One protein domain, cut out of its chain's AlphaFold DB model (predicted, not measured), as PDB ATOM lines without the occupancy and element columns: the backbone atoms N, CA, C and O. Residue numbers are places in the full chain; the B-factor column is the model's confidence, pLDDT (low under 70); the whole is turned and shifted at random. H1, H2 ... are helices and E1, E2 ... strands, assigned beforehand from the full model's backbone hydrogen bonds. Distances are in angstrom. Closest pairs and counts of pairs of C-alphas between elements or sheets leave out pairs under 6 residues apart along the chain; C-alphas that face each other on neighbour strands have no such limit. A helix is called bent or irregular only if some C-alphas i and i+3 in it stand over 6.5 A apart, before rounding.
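Overview. This is residues 352 to 415 of the 415 residues of the protein "Enhancin family protein" of Lactobacillus equi DPC 6820 (UniProt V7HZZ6). A narrow hairpin of two strands, E1 and E2, has two helices, H1 and H2, side by side near one end, while the long helix H3 starts near E1 and runs away toward the opposite end. H1 at one end and H3 at the other make the length, and the C-alphas span 44 by 18 by 17 A. The printed part has 64 residues with three named helices and two named strands, in the order H1, E1, E2, H2, H3; the sheet, E1 - E2, is antiparallel and the class is mixed, helices and strands. The whole is only just compact, close to loose, with a radius of gyration of the C-alphas of 12.6 A.

Along the chain. E1 is residues 373 to 377, 13.0 A long, and E2 is residues 382 to 386, 13.2 A. H1, residues 359 to 369, begins at C-alpha 359 (147.537, 217.942, 276.892) and measures 15.4 A. H2, residues 387 to 394, measures 11.3 A and is irregular, with C-alphas 388 and 391 7.4 A apart. H3, residues 398 to 412, measures 21.1 A and ends at C-alpha 412 (174.114, 211.544, 281.309).

Arrangement. E1 and E2 form a hairpin, antiparallel at 158 degrees between their directions, with N 376 and O 383 2.8 A apart, within hydrogen-bond range. Residues 352 to 353 pair in parallel with residues 375 to 376 of E1. The closest C-alphas of E1 and H2 are those of Tyr 373 and Tyr 387, 5.3 A. H2 touches H1, closest at the C-alphas of Leu 390 and Glu 363, 7.3 A, at a shallow tilt of 25 degrees, opposite ways. The closest C-alphas of E1 and H3 are those of Val 377 and Leu 402, 7.7 A. H3 touches no helix; it is close to H1 but not clearly touching, with the C-alphas of Leu 398 and Gln 359 7.5 A apart. H2 and H3 meet only through their link. E2 is apart from H1 and from H3. In H1 and H3 every O i to N i+4 pair is within hydrogen-bond range; in H2 2 of 4 are, beside 4 of 5 O i to N i+3 pairs.

Size, cuts and confidence. The two C-alphas farthest apart, those of Lys 368 and Cys 415, are 44.5 A apart. The printed part has no cut, and its four links between named elements are tight. Mean pLDDT of the printed part is 86.9; residues 411 to 415, the last being the chain's last residue, are under 70.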
ATOM      1  N   VAL A 352     147.029 210.429 282.370       95.50
ATOM      2  CA  VAL A 352     148.417 210.277 281.921       95.50
ATOM      3  C   VAL A 352     148.703 211.254 280.790       95.50
ATOM      4  O   VAL A 352     147.996 211.274 279.785       95.50
ATOM      5  N   PHE A 353     149.766 212.035 280.950       95.38
ATOM      6  CA  PHE A 353     150.352 212.897 279.937       95.38
ATOM      7  C   PHE A 353     151.579 212.214 279.343       95.38
ATOM      8  O   PHE A 353     152.502 211.838 280.067       95.38
ATOM      9  N   THR A 354     151.618 212.106 278.022       92.12
ATOM     10  CA  THR A 354     152.796 211.684 277.259       92.12
ATOM     11  C   THR A 354     153.082 212.703 276.157       92.12
ATOM     12  O   THR A 354     152.299 213.625 275.921       92.12
ATOM     13  N   SER A 355     154.188 212.533 275.433       87.06
ATOM     14  CA  SER A 355     154.483 213.342 274.240       87.06
ATOM     15  C   SER A 355     153.443 213.194 273.117       87.06
ATOM     16  O   SER A 355     153.407 214.034 272.221       87.06
ATOM     17  N   GLU A 356     152.606 212.153 273.156       88.19
ATOM     18  CA  GLU A 356     151.595 211.850 272.135       88.19
ATOM     19  C   GLU A 356     150.178 212.290 272.533       88.19
ATOM     20  O   GLU A 356     149.291 212.370 271.682       88.19
ATOM     21  N   THR A 357     149.940 212.570 273.816       91.44
ATOM     22  CA  THR A 357     148.614 212.976 274.303       91.44
ATOM     23  C   THR A 357     148.280 214.422 273.948       91.44
ATOM     24  O   THR A 357     149.145 215.297 273.986       91.44
ATOM     25  N   ASP A 358     146.999 214.705 273.703       94.31
ATOM     26  CA  ASP A 358     146.495 216.081 273.706       94.31
ATOM     27  C   ASP A 358     146.420 216.584 275.154       94.31
ATOM     28  O   ASP A 358     145.489 216.262 275.897       94.31
ATOM     29  N   GLN A 359     147.416 217.381 275.546       93.69
ATOM     30  CA  GLN A 359     147.537 217.942 276.892       93.69
ATOM     31  C   GLN A 359     146.236 218.624 277.353       93.69
ATOM     32  O   GLN A 359     145.776 218.359 278.460       93.69
ATOM     33  N   LYS A 360     145.580 219.420 276.497       93.38
ATOM     34  CA  LYS A 360     144.354 220.145 276.882       93.38
ATOM     35  C   LYS A 360     143.177 219.205 277.104       93.38
ATOM     36  O   LYS A 360     142.316 219.463 277.946       93.38
ATOM     37  N   GLN A 361     143.108 218.118 276.337       93.44
ATOM     38  CA  GLN A 361     142.074 217.107 276.524       93.44
ATOM     39  C   GLN A 361     142.262 216.363 277.852       93.44
ATOM     40  O   GLN A 361     141.278 216.162 278.569       93.44
ATOM     41  N   VAL A 362     143.502 215.990 278.184       94.44
ATOM     42  CA  VAL A 362     143.827 215.317 279.449       94.44
ATOM     43  C   VAL A 362     143.571 216.250 280.635       94.44
ATOM     44  O   VAL A 362     142.888 215.843 281.567       94.44
ATOM     45  N   GLU A 363     143.997 217.517 280.570       94.38
ATOM     46  CA  GLU A 363     143.708 218.544 281.590       94.38
ATOM     47  C   GLU A 363     142.205 218.702 281.827       94.38
ATOM     48  O   GLU A 363     141.746 218.685 282.967       94.38
ATOM     49  N   LYS A 364     141.408 218.780 280.754       90.94
ATOM     50  CA  LYS A 364     139.950 218.895 280.863       90.94
ATOM     51  C   LYS A 364     139.318 217.676 281.536       90.94
ATOM     52  O   LYS A 364     138.352 217.827 282.279       90.94
ATOM     53  N   GLN A 365     139.806 216.469 281.255       90.31
ATOM     54  CA  GLN A 365     139.308 215.254 281.907       90.31
ATOM     55  C   GLN A 365     139.760 215.168 283.365       90.31
ATOM     56  O   GLN A 365     138.944 214.845 284.228       90.31
ATOM     57  N   TRP A 366     141.017 215.514 283.638       93.00
ATOM     58  CA  TRP A 366     141.571 215.566 284.984       93.00
ATOM     59  C   TRP A 366     140.779 216.538 285.863       93.00
ATOM     60  O   TRP A 366     140.335 216.161 286.946       93.00
ATOM     61  N   ASP A 367     140.492 217.737 285.351       91.94
ATOM     62  CA  ASP A 367     139.649 218.727 286.016       91.94
ATOM     63  C   ASP A 367     138.198 218.272 286.152       91.94
ATOM     64  O   ASP A 367     137.607 218.398 287.221       91.94
ATOM     65  N   LYS A 368     137.608 217.682 285.110       87.38
ATOM     66  CA  LYS A 368     136.224 217.195 285.176       87.38
ATOM     67  C   LYS A 368     136.030 216.159 286.283       87.38
ATOM     68  O   LYS A 368     135.002 216.175 286.956       87.38
ATOM     69  N   PHE A 369     136.982 215.243 286.434       89.00
ATOM     70  CA  PHE A 369     136.888 214.161 287.407       89.00
ATOM     71  C   PHE A 369     137.592 214.471 288.723       89.00
ATOM     72  O   PHE A 369     137.461 213.682 289.648       89.00
ATOM     73  N   LYS A 370     138.289 215.607 288.857       90.00
ATOM     74  CA  LYS A 370     138.946 216.018 290.109       90.00
ATOM     75  C   LYS A 370     139.821 214.896 290.683       90.00
ATOM     76  O   LYS A 370     139.761 214.589 291.875       90.00
ATOM     77  N   VAL A 371     140.547 214.212 289.794       92.25
ATOM     78  CA  VAL A 371     141.387 213.066 290.167       92.25
ATOM     79  C   VAL A 371     142.561 213.585 291.004       92.25
ATOM     80  O   VAL A 371     143.164 214.572 290.596       92.25
ATOM     81  N   PRO A 372     142.928 212.975 292.144       91.75
ATOM     82  CA  PRO A 372     143.929 213.558 293.046       91.75
ATOM     83  C   PRO A 372     145.310 213.793 292.426       91.75
ATOM     84  O   PRO A 372     146.007 214.738 292.794       91.75
ATOM     85  N   TYR A 373     145.698 212.945 291.476       95.06
ATOM     86  CA  TYR A 373     146.988 213.007 290.798       95.06
ATOM     87  C   TYR A 373     146.836 212.739 289.308       95.06
ATOM     88  O   TYR A 373     145.926 212.025 288.894       95.06
ATOM     89  N   ALA A 374     147.788 213.244 288.535       96.06
ATOM     90  CA  ALA A 374     148.081 212.794 287.184       96.06
ATOM     91  C   ALA A 374     149.535 212.329 287.082       96.06
ATOM     92  O   ALA A 374     150.369 212.597 287.955       96.06
ATOM     93  N   LEU A 375     149.837 211.636 285.992       96.06
ATOM     94  CA  LEU A 375     151.163 211.130 285.689       96.06
ATOM     95  C   LEU A 375     151.692 211.761 284.409       96.06
ATOM     96  O   LEU A 375     151.052 211.683 283.370       96.06
ATOM     97  N   ILE A 376     152.875 212.354 284.466       95.31
ATOM     98  CA  ILE A 376     153.580 212.874 283.296       95.31
ATOM     99  C   ILE A 376     154.709 211.895 282.990       95.31
ATOM    100  O   ILE A 376     155.602 211.701 283.816       95.31
ATOM    101  N   VAL A 377     154.649 211.253 281.827       92.69
ATOM    102  CA  VAL A 377     155.515 210.129 281.458       92.69
ATOM    103  C   VAL A 377     156.326 210.487 280.217       92.69
ATOM    104  O   VAL A 377     155.774 210.739 279.144       92.69
ATOM    105  N   GLY A 378     157.649 210.504 280.376       89.44
ATOM    106  CA  GLY A 378     158.628 210.530 279.288       89.44
ATOM    107  C   GLY A 378     159.293 209.167 279.105       89.44
ATOM    108  O   GLY A 378     158.906 208.189 279.741       89.44
ATOM    109  N   ASN A 379     160.334 209.095 278.273       85.38
ATOM    110  CA  ASN A 379     161.044 207.827 278.070       85.38
ATOM    111  C   ASN A 379     161.902 207.435 279.281       85.38
ATOM    112  O   ASN A 379     162.079 206.251 279.546       85.38
ATOM    113  N   ASN A 380     162.451 208.422 279.999       80.25
ATOM    114  CA  ASN A 380     163.398 208.196 281.101       80.25
ATOM    115  C   ASN A 380     162.965 208.831 282.431       80.25
ATOM    116  O   ASN A 380     163.708 208.791 283.409       80.25
ATOM    117  N   ILE A 381     161.791 209.462 282.464       86.00
ATOM    118  CA  ILE A 381     161.278 210.164 283.637       86.00
ATOM    119  C   ILE A 381     159.781 209.932 283.787       86.00
ATOM    120  O   ILE A 381     159.038 209.883 282.807       86.00
ATOM    121  N   GLN A 382     159.347 209.860 285.037       90.00
ATOM    122  CA  GLN A 382     157.950 209.886 285.417       90.00
ATOM    123  C   GLN A 382     157.764 210.901 286.544       90.00
ATOM    124  O   GLN A 382     158.502 210.877 287.529       90.00
ATOM    125  N   ILE A 383     156.780 211.787 286.405       91.62
ATOM    126  CA  ILE A 383     156.444 212.809 287.397       91.62
ATOM    127  C   ILE A 383     154.995 212.596 287.822       91.62
ATOM    128  O   ILE A 383     154.083 212.659 287.001       91.62
ATOM    129  N   GLN A 384     154.785 212.347 289.110       94.12
ATOM    130  CA  GLN A 384     153.459 212.355 289.715       94.12
ATOM    131  C   GLN A 384     153.118 213.792 290.111       94.12
ATOM    132  O   GLN A 384     153.786 214.369 290.967       94.12
ATOM    133  N   ALA A 385     152.089 214.358 289.489       94.06
ATOM    134  CA  ALA A 385     151.652 215.724 289.732       94.06
ATOM    135  C   ALA A 385     150.341 215.740 290.530       94.06
ATOM    136  O   ALA A 385     149.388 215.076 290.116       94.06
ATOM    137  N   PRO A 386     150.261 216.457 291.663       93.19
ATOM    138  CA  PRO A 386     149.015 216.608 292.405       93.19
ATOM    139  C   PRO A 386     148.053 217.553 291.676       93.19
ATOM    140  O   PRO A 386     148.476 218.475 290.983       93.19
ATOM    141  N   TYR A 387     146.752 217.355 291.880       91.00
ATOM    142  CA  TYR A 387     145.695 218.147 291.239       91.00
ATOM    143  C   TYR A 387     145.825 219.657 291.467       91.00
ATOM    144  O   TYR A 387     145.605 220.439 290.546       91.00
ATOM    145  N   LYS A 388     146.277 220.067 292.656       87.88
ATOM    146  CA  LYS A 388     146.547 221.475 292.992       87.88
ATOM    147  C   LYS A 388     147.521 222.177 292.030       87.88
ATOM    148  O   LYS A 388     147.498 223.396 291.930       87.88
ATOM    149  N   ASP A 389     148.363 221.420 291.318       91.19
ATOM    150  CA  ASP A 389     149.336 221.958 290.363       91.19
ATOM    151  C   ASP A 389     148.774 222.023 288.925       91.19
ATOM    152  O   ASP A 389     149.509 222.357 287.994       91.19
ATOM    153  N   LEU A 390     147.481 221.733 288.713       91.62
ATOM    154  CA  LEU A 390     146.830 221.775 287.396       91.62
ATOM    155  C   LEU A 390     147.021 223.129 286.695       91.62
ATOM    156  O   LEU A 390     147.317 223.163 285.501       91.62
ATOM    157  N   ASP A 391     146.890 224.243 287.421       90.19
ATOM    158  CA  ASP A 391     147.106 225.590 286.875       90.19
ATOM    159  C   ASP A 391     148.536 225.802 286.392       90.19
ATOM    160  O   ASP A 391     148.768 226.304 285.289       90.19
ATOM    161  N   LEU A 392     149.504 225.387 287.212       90.69
ATOM    162  CA  LEU A 392     150.915 225.469 286.869       90.69
ATOM    163  C   LEU A 392     151.206 224.634 285.619       90.69
ATOM    164  O   LEU A 392     151.900 225.100 284.717       90.69
ATOM    165  N   ILE A 393     150.649 223.425 285.543       90.75
ATOM    166  CA  ILE A 393     150.804 222.515 284.404       90.75
ATOM    167  C   ILE A 393     150.194 223.105 283.133       90.75
ATOM    168  O   ILE A 393     150.852 223.100 282.093       90.75
ATOM    169  N   SER A 394     149.005 223.701 283.236       90.44
ATOM    170  CA  SER A 394     148.284 224.315 282.110       90.44
ATOM    171  C   SER A 394     149.062 225.466 281.455       90.44
ATOM    172  O   SER A 394     148.845 225.801 280.290       90.44
ATOM    173  N   GLN A 395     149.995 226.080 282.189       92.50
ATOM    174  CA  GLN A 395     150.865 227.152 281.697       92.50
ATOM    175  C   GLN A 395     152.158 226.637 281.042       92.50
ATOM    176  O   GLN A 395     152.919 227.426 280.472       92.50
ATOM    177  N   LYS A 396     152.454 225.335 281.123       91.25
ATOM    178  CA  LYS A 396     153.669 224.726 280.564       91.25
ATOM    179  C   LYS A 396     153.348 223.915 279.313       91.25
ATOM    180  O   LYS A 396     152.276 223.344 279.163       91.25
ATOM    181  N   ASN A 397     154.329 223.814 278.418       90.88
ATOM    182  CA  ASN A 397     154.290 222.865 277.309       90.88
ATOM    183  C   ASN A 397     154.956 221.559 277.762       90.88
ATOM    184  O   ASN A 397     156.188 221.462 277.763       90.88
ATOM    185  N   LEU A 398     154.149 220.573 278.165       91.12
ATOM    186  CA  LEU A 398     154.664 219.306 278.693       91.12
ATOM    187  C   LEU A 398     155.453 218.516 277.643       91.12
ATOM    188  O   LEU A 398     156.440 217.874 277.987       91.12
ATOM    189  N   GLY A 399     155.093 218.612 276.360       88.31
ATOM    190  CA  GLY A 399     155.851 217.967 275.283       88.31
ATOM    191  C   GLY A 399     157.289 218.490 275.175       88.31
ATOM    192  O   GLY A 399     158.232 217.709 275.023       88.31
ATOM    193  N   ASN A 400     157.478 219.805 275.320       88.75
ATOM    194  CA  ASN A 400     158.808 220.416 275.358       88.75
ATOM    195  C   ASN A 400     159.566 220.012 276.634       88.75
ATOM    196  O   ASN A 400     160.726 219.622 276.554       88.75
ATOM    197  N   LEU A 401     158.896 220.025 277.794       88.69
ATOM    198  CA  LEU A 401     159.486 219.590 279.065       88.69
ATOM    199  C   LEU A 401     160.019 218.151 278.981       88.69
ATOM    200  O   LEU A 401     161.178 217.899 279.301       88.69
ATOM    201  N   LEU A 402     159.194 217.218 278.498       89.69
ATOM    202  CA  LEU A 402     159.575 215.816 278.320       89.69
ATOM    203  C   LEU A 402     160.737 215.659 277.333       89.69
ATOM    204  O   LEU A 402     161.679 214.922 277.613       89.69
ATOM    205  N   SER A 403     160.718 216.404 276.222       86.12
ATOM    206  CA  SER A 403     161.817 216.391 275.246       86.12
ATOM    207  C   SER A 403     163.143 216.859 275.856       86.12
ATOM    208  O   SER A 403     164.187 216.271 275.575       86.12
ATOM    209  N   GLN A 404     163.116 217.886 276.713       86.50
ATOM    210  CA  GLN A 404     164.307 218.377 277.414       86.50
ATOM    211  C   GLN A 404     164.849 217.338 278.396       86.50
ATOM    212  O   GLN A 404     166.047 217.056 278.382       86.50
ATOM    213  N   TYR A 405     163.982 216.723 279.206       84.62
ATOM    214  CA  TYR A 405     164.403 215.654 280.113       84.62
ATOM    215  C   TYR A 405     165.002 214.470 279.356       84.62
ATOM    216  O   TYR A 405     166.073 213.992 279.723       84.62
ATOM    217  N   ASP A 406     164.374 214.031 278.267       81.19
ATOM    218  CA  ASP A 406     164.895 212.928 277.461       81.19
ATOM    219  C   ASP A 406     166.247 213.253 276.811       81.19
ATOM    220  O   ASP A 406     167.072 212.352 276.643       81.19
ATOM    221  N   GLN A 407     166.510 214.516 276.462       82.69
ATOM    222  CA  GLN A 407     167.833 214.939 276.002       82.69
ATOM    223  C   GLN A 407     168.864 214.878 277.135       82.69
ATOM    224  O   GLN A 407     169.924 214.282 276.954       82.69
ATOM    225  N   ILE A 408     168.539 215.433 278.304       81.69
ATOM    226  CA  ILE A 408     169.424 215.424 279.477       81.69
ATOM    227  C   ILE A 408     169.794 213.981 279.833       81.69
ATOM    228  O   ILE A 408     170.973 213.644 279.908       81.69
ATOM    229  N   PHE A 409     168.819 213.083 279.976       73.88
ATOM    230  CA  PHE A 409     169.113 211.697 280.340       73.88
ATOM    231  C   PHE A 409     169.950 210.964 279.286       73.88
ATOM    232  O   PHE A 409     170.806 210.169 279.664       73.88
ATOM    233  N   LYS A 410     169.802 211.265 277.988       71.69
ATOM    234  CA  LYS A 410     170.702 210.725 276.950       71.69
ATOM    235  C   LYS A 410     172.146 211.200 277.114       71.69
ATOM    236  O   LYS A 410     173.057 210.419 276.867       71.69
ATOM    237  N   GLU A 411     172.364 212.445 277.527       68.69
ATOM    238  CA  GLU A 411     173.709 212.995 277.741       68.69
ATOM    239  C   GLU A 411     174.380 212.425 279.005       68.69
ATOM    240  O   GLU A 411     175.591 212.222 279.012       68.69
ATOM    241  N   TYR A 412     173.603 212.099 280.045       60.28
ATOM    242  CA  TYR A 412     174.114 211.544 281.309       60.28
ATOM    243  C   TYR A 412     174.110 210.004 281.394       60.28
ATOM    244  O   TYR A 412     174.769 209.457 282.275       60.28
ATOM    245  N   ALA A 413     173.399 209.295 280.506       54.28
ATOM    246  CA  ALA A 413     173.369 207.825 280.453       54.28
ATOM    247  C   ALA A 413     174.458 207.207 279.551       54.28
ATOM    248  O   ALA A 413     174.595 205.985 279.512       54.28
ATOM    249  N   ILE A 414     175.229 208.029 278.829       39.12
ATOM    250  CA  ILE A 414     176.421 207.600 278.086       39.12
ATOM    251  C   ILE A 414     177.645 207.890 278.963       39.12
ATOM    252  O   ILE A 414     178.298 208.921 278.813       39.12
ATOM    253  N   CYS A 415     177.936 206.988 279.896       36.91
ATOM    254  CA  CYS A 415     179.254 206.802 280.502       36.91
ATOM    255  C   CYS A 415     179.456 205.306 280.736       36.91
ATOM    256  O   CYS A 415     178.546 204.686 281.333       36.91
TER     257      CYS A 415